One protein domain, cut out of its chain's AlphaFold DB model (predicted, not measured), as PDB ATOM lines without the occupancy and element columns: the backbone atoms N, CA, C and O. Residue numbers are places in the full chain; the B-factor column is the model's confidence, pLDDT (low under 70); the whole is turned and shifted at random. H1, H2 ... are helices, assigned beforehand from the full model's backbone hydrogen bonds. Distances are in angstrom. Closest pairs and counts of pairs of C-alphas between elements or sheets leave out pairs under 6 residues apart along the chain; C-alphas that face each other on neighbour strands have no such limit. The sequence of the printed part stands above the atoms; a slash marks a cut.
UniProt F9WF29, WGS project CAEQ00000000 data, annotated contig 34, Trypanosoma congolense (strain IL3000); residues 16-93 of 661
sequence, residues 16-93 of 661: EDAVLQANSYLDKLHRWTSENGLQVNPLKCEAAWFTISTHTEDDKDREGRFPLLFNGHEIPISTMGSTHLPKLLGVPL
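AT A GLANCE: This is residues 16 to 93 of the 661 residues of an uncharacterized protein of Trypanosoma congolense (strain IL3000) (UniProt F9WF29). You are looking at a domain with little regular structure: one long helix, H1, from whose end an unnamed stretch, residues 36 to 55, folds back to the short helix H2, while residues 60 to 93 wind on in loops. Residues 32 to 37, of which 32 to 35 belong to H1, stick out. The printed part has 78 residues, 24 of them in H1 then H2, with no named strand; the class is all helix. It is only just compact, close to loose, with a radius of gyration of the C-alphas of 13.8 A and spans of 42 by 30 by 18 A.

HOW THE PARTS SIT: H1, residues 16 to 35, and H2, residues 56 to 59, are apart. In H1 every O i to N i+4 pair is within hydrogen-bond range; H2 is too short for such a pair. Look at residues 47 to 48, paired with residues 77 to 78, parallel.

IN THESE COORDINATES: Find C-alpha 16 at (35.379, -29.261, 28.913); H1 runs 28.9 A to C-alpha 35. H2 runs 5.3 A to C-alpha 59 at (31.132, -31.866, 37.675).

THE WHOLE: The C-alphas farthest apart, of Gly 37 and Thr 54, are 42.9 A apart. The printed part has no cut. H1 to H2 is a long link. Residues 54, 58 and 62 are under pLDDT 70.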
ATOM      1  N   GLU A  16      34.135 -29.540  29.640       86.81
ATOM      2  CA  GLU A  16      35.379 -29.261  28.913       86.81
ATOM      3  C   GLU A  16      35.108 -28.388  27.683       86.81
ATOM      4  O   GLU A  16      35.730 -27.343  27.509       86.81
ATOM      5  N   ASP A  17      34.118 -28.772  26.871       87.25
ATOM      6  CA  ASP A  17      33.682 -28.008  25.696       87.25
ATOM      7  C   ASP A  17      33.231 -26.590  26.083       87.25
ATOM      8  O   ASP A  17      33.632 -25.603  25.465       87.25
ATOM      9  N   ALA A  18      32.444 -26.467  27.157       89.06
ATOM     10  CA  ALA A  18      31.988 -25.171  27.645       89.06
ATOM     11  C   ALA A  18      33.146 -24.283  28.129       89.06
ATOM     12  O   ALA A  18      33.150 -23.093  27.820       89.06
ATOM     13  N   VAL A  19      34.124 -24.838  28.858       91.31
ATOM     14  CA  VAL A  19      35.281 -24.081  29.366       91.31
ATOM     15  C   VAL A  19      36.205 -23.643  28.231       91.31
ATOM     16  O   VAL A  19      36.619 -22.486  28.203       91.31
ATOM     17  N   LEU A  20      36.475 -24.509  27.250       90.81
ATOM     18  CA  LEU A  20      37.276 -24.142  26.076       90.81
ATOM     19  C   LEU A  20      36.636 -22.988  25.294       90.81
ATOM     20  O   LEU A  20      37.308 -22.015  24.941       90.81
ATOM     21  N   GLN A  21      35.322 -23.057  25.069       92.25
ATOM     22  CA  GLN A  21      34.580 -21.956  24.458       92.25
ATOM     23  C   GLN A  21      34.628 -20.695  25.329       92.25
ATOM     24  O   GLN A  21      34.823 -19.598  24.806       92.25
ATOM     25  N   ALA A  22      34.479 -20.843  26.648       92.69
ATOM     26  CA  ALA A  22      34.538 -19.737  27.592       92.69
ATOM     27  C   ALA A  22      35.865 -18.995  27.557       92.69
ATOM     28  O   ALA A  22      35.840 -17.778  27.394       92.69
ATOM     29  N   ASN A  23      36.989 -19.705  27.593       94.44
ATOM     30  CA  ASN A  23      38.312 -19.098  27.471       94.44
ATOM     31  C   ASN A  23      38.440 -18.303  26.163       94.44
ATOM     32  O   ASN A  23      38.814 -17.135  26.188       94.44
ATOM     33  N   SER A  24      37.982 -18.857  25.033       92.62
ATOM     34  CA  SER A  24      37.992 -18.131  23.752       92.62
ATOM     35  C   SER A  24      37.177 -16.827  23.781       92.62
ATOM     36  O   SER A  24      37.568 -15.827  23.169       92.62
ATOM     37  N   TYR A  25      36.032 -16.808  24.472       92.56
ATOM     38  CA  TYR A  25      35.225 -15.594  24.635       92.56
ATOM     39  C   TYR A  25      35.848 -14.602  25.616       92.56
ATOM     40  O   TYR A  25      35.829 -13.401  25.351       92.56
ATOM     41  N   LEU A  26      36.404 -15.093  26.719       92.88
ATOM     42  CA  LEU A  26      37.078 -14.293  27.735       92.88
ATOM     43  C   LEU A  26      38.333 -13.609  27.177       92.88
ATOM     44  O   LEU A  26      38.547 -12.434  27.462       92.88
ATOM     45  N   ASP A  27      39.076 -14.263  26.282       92.50
ATOM     46  CA  ASP A  27      40.211 -13.657  25.573       92.50
ATOM     47  C   ASP A  27      39.780 -12.518  24.642       92.50
ATOM     48  O   ASP A  27      40.445 -11.484  24.538       92.50
ATOM     49  N   LYS A  28      38.655 -12.692  23.937       92.75
ATOM     50  CA  LYS A  28      38.077 -11.632  23.093       92.75
ATOM     51  C   LYS A  28      37.595 -10.464  23.943       92.75
ATOM     52  O   LYS A  28      37.830  -9.316  23.576       92.75
ATOM     53  N   LEU A  29      36.945 -10.763  25.067       91.25
ATOM     54  CA  LEU A  29      36.505  -9.757  26.022       91.25
ATOM     55  C   LEU A  29      37.699  -8.975  26.562       91.25
ATOM     56  O   LEU A  29      37.652  -7.755  26.540       91.25
ATOM     57  N   HIS A  30      38.769  -9.653  26.979       91.69
ATOM     58  CA  HIS A  30      39.972  -9.014  27.502       91.69
ATOM     59  C   HIS A  30      40.615  -8.057  26.487       91.69
ATOM     60  O   HIS A  30      40.964  -6.927  26.838       91.69
ATOM     61  N   ARG A  31      40.724  -8.474  25.218       92.12
ATOM     62  CA  ARG A  31      41.205  -7.599  24.136       92.12
ATOM     63  C   ARG A  31      40.318  -6.371  23.973       92.12
ATOM     64  O   ARG A  31      40.815  -5.253  24.044       92.12
ATOM     65  N   TRP A  32      39.006  -6.577  23.873       92.69
ATOM     66  CA  TRP A  32      38.048  -5.484  23.732       92.69
ATOM     67  C   TRP A  32      38.089  -4.518  24.923       92.69
ATOM     68  O   TRP A  32      38.118  -3.306  24.729       92.69
ATOM     69  N   THR A  33      38.131  -5.021  26.161       90.81
ATOM     70  CA  THR A  33      38.197  -4.162  27.350       90.81
ATOM     71  C   THR A  33      39.486  -3.349  27.364       90.81
ATOM     72  O   THR A  33      39.437  -2.151  27.621       90.81
ATOM     73  N   SER A  34      40.613  -3.965  26.995       90.50
ATOM     74  CA  SER A  34      41.916  -3.292  26.939       90.50
ATOM     75  C   SER A  34      41.946  -2.184  25.882       90.50
ATOM     76  O   SER A  34      42.382  -1.075  26.176       90.50
ATOM     77  N   GLU A  35      41.414  -2.446  24.685       94.69
ATOM     78  CA  GLU A  35      41.301  -1.461  23.595       94.69
ATOM     79  C   GLU A  35      40.403  -0.267  23.962       94.69
ATOM     80  O   GLU A  35      40.621   0.841  23.480       94.69
ATOM     81  N   ASN A  36      39.406  -0.476  24.829       93.75
ATOM     82  CA  ASN A  36      38.441   0.549  25.237       93.75
ATOM     83  C   ASN A  36      38.773   1.197  26.595       93.75
ATOM     84  O   ASN A  36      37.943   1.919  27.145       93.75
ATOM     85  N   GLY A  37      39.959   0.940  27.161       92.44
ATOM     86  CA  GLY A  37      40.372   1.509  28.449       92.44
ATOM     87  C   GLY A  37      39.541   1.029  29.647       92.44
ATOM     88  O   GLY A  37      39.483   1.704  30.673       92.44
ATOM     89  N   LEU A  38      38.886  -0.128  29.526       91.00
ATOM     90  CA  LEU A  38      38.106  -0.765  30.583       91.00
ATOM     91  C   LEU A  38      38.916  -1.885  31.240       91.00
ATOM     92  O   LEU A  38      39.623  -2.641  30.576       91.00
ATOM     93  N   GLN A  39      38.775  -2.032  32.556       88.62
ATOM     94  CA  GLN A  39      39.442  -3.085  33.320       88.62
ATOM     95  C   GLN A  39      38.415  -3.968  34.024       88.62
ATOM     96  O   GLN A  39      37.546  -3.483  34.744       88.62
ATOM     97  N   VAL A  40      38.542  -5.280  33.835       90.12
ATOM     98  CA  VAL A  40      37.772  -6.290  34.569       90.12
ATOM     99  C   VAL A  40      38.680  -6.875  35.643       90.12
ATOM    100  O   VAL A  40      39.797  -7.292  35.347       90.12
ATOM    101  N   ASN A  41      38.212  -6.899  36.891       90.62
ATOM    102  CA  ASN A  41      38.983  -7.436  38.009       90.62
ATOM    103  C   ASN A  41      38.872  -8.976  38.052       90.62
ATOM    104  O   ASN A  41      37.809  -9.471  38.440       90.62
ATOM    105  N   PRO A  42      39.943  -9.732  37.736       89.50
ATOM    106  CA  PRO A  42      39.900 -11.194  37.696       89.50
ATOM    107  C   PRO A  42      39.585 -11.831  39.056       89.50
ATOM    108  O   PRO A  42      38.937 -12.869  39.108       89.50
ATOM    109  N   LEU A  43      39.981 -11.201  40.169       89.69
ATOM    110  CA  LEU A  43      39.770 -11.732  41.523       89.69
ATOM    111  C   LEU A  43      38.308 -11.644  41.981       89.69
ATOM    112  O   LEU A  43      37.929 -12.276  42.964       89.69
ATOM    113  N   LYS A  44      37.495 -10.833  41.295       90.06
ATOM    114  CA  LYS A  44      36.048 -10.729  41.526       90.06
ATOM    115  C   LYS A  44      35.238 -11.568  40.537       90.06
ATOM    116  O   LYS A  44      34.012 -11.578  40.624       90.06
ATOM    117  N   CYS A  45      35.889 -12.226  39.581       91.00
ATOM    118  CA  CYS A  45      35.206 -13.101  38.647       91.00
ATOM    119  C   CYS A  45      34.810 -14.399  39.350       91.00
ATOM    120  O   CYS A  45      35.620 -15.055  39.999       91.00
ATOM    121  N   GLU A  46      33.555 -14.789  39.172       91.50
ATOM    122  CA  GLU A  46      33.002 -16.032  39.690       91.50
ATOM    123  C   GLU A  46      32.333 -16.785  38.537       91.50
ATOM    124  O   GLU A  46      31.704 -16.174  37.666       91.50
ATOM    125  N   ALA A  47      32.434 -18.112  38.533       91.38
ATOM    126  CA  ALA A  47      31.760 -18.956  37.555       91.38
ATOM    127  C   ALA A  47      30.959 -20.061  38.247       91.38
ATOM    128  O   ALA A  47      31.339 -20.563  39.299       91.38
ATOM    129  N   ALA A  48      29.842 -20.463  37.645       90.38
ATOM    130  CA  ALA A  48      29.053 -21.609  38.087       90.38
ATOM    131  C   ALA A  48      28.857 -22.576  36.922       90.38
ATOM    132  O   ALA A  48      28.434 -22.174  35.835       90.38
ATOM    133  N   TRP A  49      29.130 -23.855  37.169       88.56
ATOM    134  CA  TRP A  49      28.783 -24.922  36.239       88.56
ATOM    135  C   TRP A  49      27.344 -25.375  36.490       88.56
ATOM    136  O   TRP A  49      26.999 -25.792  37.598       88.56
ATOM    137  N   PHE A  50      26.503 -25.297  35.458       85.88
ATOM    138  CA  PHE A  50      25.116 -25.752  35.510       85.88
ATOM    139  C   PHE A  50      24.955 -27.043  34.717       85.88
ATOM    140  O   PHE A  50      25.179 -27.068  33.508       85.88
ATOM    141  N   THR A  51      24.488 -28.098  35.375       79.44
ATOM    142  CA  THR A  51      24.097 -29.346  34.709       79.44
ATOM    143  C   THR A  51      22.821 -29.898  35.330       79.44
ATOM    144  O   THR A  51      22.500 -29.617  36.480       79.44
ATOM    145  N   ILE A  52      22.058 -30.668  34.557       71.56
ATOM    146  CA  ILE A  52      20.870 -31.389  35.047       71.56
ATOM    147  C   ILE A  52      21.280 -32.772  35.582       71.56
ATOM    148  O   ILE A  52      20.500 -33.437  36.262       71.56
ATOM    149  N   SER A  53      22.517 -33.209  35.313       73.19
ATOM    150  CA  SER A  53      23.008 -34.507  35.761       73.19
ATOM    151  C   SER A  53      23.018 -34.612  37.283       73.19
ATOM    152  O   SER A  53      23.519 -33.744  38.002       73.19
ATOM    153  N   THR A  54      22.493 -35.717  37.795       69.75
ATOM    154  CA  THR A  54      22.606 -36.067  39.214       69.75
ATOM    155  C   THR A  54      23.942 -36.730  39.541       69.75
ATOM    156  O   THR A  54      24.232 -36.950  40.714       69.75
ATOM    157  N   HIS A  55      24.756 -37.057  38.533       72.50
ATOM    158  CA  HIS A  55      26.075 -37.645  38.725       72.50
ATOM    159  C   HIS A  55      27.093 -36.542  39.015       72.50
ATOM    160  O   HIS A  55      27.272 -35.616  38.231       72.50
ATOM    161  N   THR A  56      27.765 -36.637  40.161       71.44
ATOM    162  CA  THR A  56      28.807 -35.681  40.572       71.44
ATOM    163  C   THR A  56      30.111 -35.862  39.805       71.44
ATOM    164  O   THR A  56      30.996 -35.018  39.894       71.44
ATOM    165  N   GLU A  57      30.262 -36.961  39.065       70.12
ATOM    166  CA  GLU A  57      31.428 -37.183  38.210       70.12
ATOM    167  C   GLU A  57      31.466 -36.193  37.046       70.12
ATOM    168  O   GLU A  57      32.539 -35.682  36.748       70.12
ATOM    169  N   ASP A  58      30.300 -35.814  36.514       68.44
ATOM    170  CA  ASP A  58      30.152 -34.836  35.426       68.44
ATOM    171  C   ASP A  58      30.516 -33.398  35.844       68.44
ATOM    172  O   ASP A  58      30.610 -32.499  35.007       68.44
ATOM    173  N   ASP A  59      30.684 -33.154  37.147       74.38
ATOM    174  CA  ASP A  59      31.132 -31.866  37.675       74.38
ATOM    175  C   ASP A  59      32.659 -31.787  37.830       74.38
ATOM    176  O   ASP A  59      33.201 -30.687  37.965       74.38
ATOM    177  N   LYS A  60      33.355 -32.930  37.888       70.25
ATOM    178  CA  LYS A  60      34.752 -32.991  38.332       70.25
ATOM    179  C   LYS A  60      35.730 -32.826  37.174       70.25
ATOM    180  O   LYS A  60      35.732 -33.614  36.242       70.25
ATOM    181  N   ASP A  61      36.674 -31.909  37.350       71.94
ATOM    182  CA  ASP A  61      37.941 -31.876  36.614       71.94
ATOM    183  C   ASP A  61      39.030 -32.519  37.465       71.94
ATOM    184  O   ASP A  61      39.803 -31.835  38.134       71.94
ATOM    185  N   ARG A  62      39.036 -33.853  37.555       65.75
ATOM    186  CA  ARG A  62      39.955 -34.542  38.485       65.75
ATOM    187  C   ARG A  62      41.428 -34.264  38.181       65.75
ATOM    188  O   ARG A  62      42.260 -34.417  39.065       65.75
ATOM    189  N   GLU A  63      41.727 -33.885  36.947       70.69
ATOM    190  CA  GLU A  63      43.084 -33.717  36.436       70.69
ATOM    191  C   GLU A  63      43.452 -32.242  36.205       70.69
ATOM    192  O   GLU A  63      44.568 -31.969  35.777       70.69
ATOM    193  N   GLY A  64      42.534 -31.299  36.469       77.75
ATOM    194  CA  GLY A  64      42.765 -29.859  36.292       77.75
ATOM    195  C   GLY A  64      43.129 -29.464  34.858       77.75
ATOM    196  O   GLY A  64      43.866 -28.503  34.650       77.75
ATOM    197  N   ARG A  65      42.667 -30.226  33.857       82.62
ATOM    198  CA  ARG A  65      43.116 -30.065  32.462       82.62
ATOM    199  C   ARG A  65      42.482 -28.866  31.766       82.62
ATOM    200  O   ARG A  65      43.015 -28.405  30.759       82.62
ATOM    201  N   PHE A  66      41.357 -28.371  32.278       85.44
ATOM    202  CA  PHE A  66      40.585 -27.307  31.646       85.44
ATOM    203  C   PHE A  66      40.287 -26.182  32.651       85.44
ATOM    204  O   PHE A  66      39.143 -26.044  33.097       85.44
ATOM    205  N   PRO A  67      41.294 -25.365  33.023       90.94
ATOM    206  CA  PRO A  67      41.072 -24.190  33.859       90.94
ATOM    207  C   PRO A  67      40.320 -23.103  33.078       90.94
ATOM    208  O   PRO A  67      40.554 -22.892  31.883       90.94
ATOM    209  N   LEU A  68      39.419 -22.392  33.759       92.38
ATOM    210  CA  LEU A  68      38.776 -21.192  33.224       92.38
ATOM    211  C   LEU A  68      39.666 -19.995  33.543       92.38
ATOM    212  O   LEU A  68      39.920 -19.716  34.709       92.38
ATOM    213  N   LEU A  69      40.139 -19.294  32.520       93.19
ATOM    214  CA  LEU A  69      41.148 -18.251  32.655       93.19
ATOM    215  C   LEU A  69      40.602 -16.901  32.187       93.19
ATOM    216  O   LEU A  69      39.938 -16.800  31.156       93.19
ATOM    217  N   PHE A  70      40.941 -15.844  32.921       92.50
ATOM    218  CA  PHE A  70      40.769 -14.466  32.473       92.50
ATOM    219  C   PHE A  70      42.022 -13.659  32.799       92.50
ATOM    220  O   PHE A  70      42.399 -13.527  33.962       92.50
ATOM    221  N   ASN A  71      42.679 -13.122  31.767       87.69
ATOM    222  CA  ASN A  71      43.928 -12.366  31.906       87.69
ATOM    223  C   ASN A  71      44.992 -13.123  32.737       87.69
ATOM    224  O   ASN A  71      45.540 -12.594  33.704       87.69
ATOM    225  N   GLY A  72      45.198 -14.411  32.434       86.19
ATOM    226  CA  GLY A  72      46.150 -15.285  33.135       86.19
ATOM    227  C   GLY A  72      45.745 -15.720  34.551       86.19
ATOM    228  O   GLY A  72      46.466 -16.502  35.161       86.19
ATOM    229  N   HIS A  73      44.605 -15.257  35.069       91.50
ATOM    230  CA  HIS A  73      44.094 -15.649  36.380       91.50
ATOM    231  C   HIS A  73      43.050 -16.752  36.240       91.50
ATOM    232  O   HIS A  73      42.146 -16.649  35.408       91.50
ATOM    233  N   GLU A  74      43.147 -17.780  37.078       92.88
ATOM    234  CA  GLU A  74      42.142 -18.835  37.144       92.88
ATOM    235  C   GLU A  74      40.889 -18.350  37.874       92.88
ATOM    236  O   GLU A  74      40.943 -17.896  39.019       92.88
ATOM    237  N   ILE A  75      39.748 -18.444  37.194       92.12
ATOM    238  CA  ILE A  75      38.433 -18.144  37.747       92.12
ATOM    239  C   ILE A  75      37.884 -19.421  38.392       92.12
ATOM    240  O   ILE A  75      37.702 -20.426  37.694       92.12
ATOM    241  N   PRO A  76      37.534 -19.396  39.690       88.88
ATOM    242  CA  PRO A  76      36.948 -20.554  40.348       88.88
ATOM    243  C   PRO A  76      35.572 -20.883  39.755       88.88
ATOM    244  O   PRO A  76      34.697 -20.020  39.631       88.88
ATOM    245  N   ILE A  77      35.371 -22.162  39.424       89.38
ATOM    246  CA  ILE A  77      34.089 -22.690  38.949       89.38
ATOM    247  C   ILE A  77      33.389 -23.416  40.098       89.38
ATOM    248  O   ILE A  77      33.788 -24.513  40.495       89.38
ATOM    249  N   SER A  78      32.292 -22.849  40.587       88.94
ATOM    250  CA  SER A  78      31.430 -23.503  41.565       88.94
ATOM    251  C   SER A  78      30.725 -24.714  40.945       88.94
ATOM    252  O   SER A  78      30.042 -24.617  39.922       88.94
ATOM    253  N   THR A  79      30.876 -25.859  41.608       86.75
ATOM    254  CA  THR A  79      30.288 -27.170  41.281       86.75
ATOM    255  C   THR A  79      29.408 -27.685  42.431       86.75
ATOM    256  O   THR A  79      29.272 -27.018  43.465       86.75
ATOM    257  N   MET A  80      28.735 -28.833  42.266       82.44
ATOM    258  CA  MET A  80      27.890 -29.392  43.331       82.44
ATOM    259  C   MET A  80      28.683 -29.559  44.640       82.44
ATOM    260  O   MET A  80      29.760 -30.143  44.657       82.44
ATOM    261  N   GLY A  81      28.126 -29.053  45.745       77.00
ATOM    262  CA  GLY A  81      28.762 -29.089  47.067       77.00
ATOM    263  C   GLY A  81      29.661 -27.890  47.386       77.00
ATOM    264  O   GLY A  81      30.142 -27.796  48.512       77.00
ATOM    265  N   SER A  82      29.852 -26.955  46.448       82.81
ATOM    266  CA  SER A  82      30.586 -25.712  46.717       82.81
ATOM    267  C   SER A  82      29.915 -24.900  47.827       82.81
ATOM    268  O   SER A  82      28.696 -24.725  47.835       82.81
ATOM    269  N   THR A  83      30.718 -24.372  48.750       79.19
ATOM    270  CA  THR A  83      30.253 -23.511  49.852       79.19
ATOM    271  C   THR A  83      29.897 -22.105  49.376       79.19
ATOM    272  O   THR A  83      28.978 -21.482  49.907       79.19
ATOM    273  N   HIS A  84      30.597 -21.623  48.348       83.25
ATOM    274  CA  HIS A  84      30.360 -20.335  47.714       83.25
ATOM    275  C   HIS A  84      29.669 -20.547  46.365       83.25
ATOM    276  O   HIS A  84      30.206 -21.187  45.458       83.25
ATOM    277  N   LEU A  85      28.447 -20.028  46.259       87.12
ATOM    278  CA  LEU A  85      27.666 -20.015  45.028       87.12
ATOM    279  C   LEU A  85      27.642 -18.591  44.467       87.12
ATOM    280  O   LEU A  85      27.311 -17.672  45.232       87.12
ATOM    281  N   PRO A  86      27.923 -18.405  43.165       89.50
ATOM    282  CA  PRO A  86      27.864 -17.097  42.544       89.50
ATOM    283  C   PRO A  86      26.473 -16.495  42.654       89.50
ATOM    284  O   PRO A  86      25.455 -17.200  42.612       89.50
ATOM    285  N   LYS A  87      26.421 -15.175  42.803       89.81
ATOM    286  CA  LYS A  87      25.162 -14.439  42.935       89.81
ATOM    287  C   LYS A  87      24.921 -13.599  41.697       89.81
ATOM    288  O   LYS A  87      25.764 -12.801  41.314       89.81
ATOM    289  N   LEU A  88      23.724 -13.703  41.134       88.19
ATOM    290  CA  LEU A  88      23.258 -12.786  40.101       88.19
ATOM    291  C   LEU A  88      22.210 -11.859  40.703       88.19
ATOM    292  O   LEU A  88      21.179 -12.325  41.189       88.19
ATOM    293  N   LEU A  89      22.498 -10.553  40.710       87.75
ATOM    294  CA  LEU A  89      21.655  -9.544  41.363       87.75
ATOM    295  C   LEU A  89      21.330  -9.930  42.823       87.75
ATOM    296  O   LEU A  89      20.226  -9.747  43.313       87.75
ATOM    297  N   GLY A  90      22.271 -10.550  43.538       87.44
ATOM    298  CA  GLY A  90      22.061 -10.986  44.924       87.44
ATOM    299  C   GLY A  90      21.221 -12.261  45.114       87.44
ATOM    300  O   GLY A  90      20.993 -12.651  46.262       87.44
ATOM    301  N   VAL A  91      20.791 -12.936  44.041       89.75
ATOM    302  CA  VAL A  91      20.198 -14.284  44.098       89.75
ATOM    303  C   VAL A  91      21.299 -15.323  43.865       89.75
ATOM    304  O   VAL A  91      21.944 -15.273  42.817       89.75
ATOM    305  N   PRO A  92      21.546 -16.257  44.803       90.44
ATOM    306  CA  PRO A  92      22.536 -17.307  44.590       90.44
ATOM    307  C   PRO A  92      22.050 -18.280  43.511       90.44
ATOM    308  O   PRO A  92      20.892 -18.705  43.523       90.44
ATOM    309  N   LEU A  93      22.943 -18.621  42.587       88.25
ATOM    310  CA  LEU A  93      22.696 -19.588  41.525       88.25
ATOM    311  C   LEU A  93      23.297 -20.934  41.934       88.25
ATOM    312  O   LEU A  93      24.515 -21.073  42.022       88.25
TER     313      LEU A  93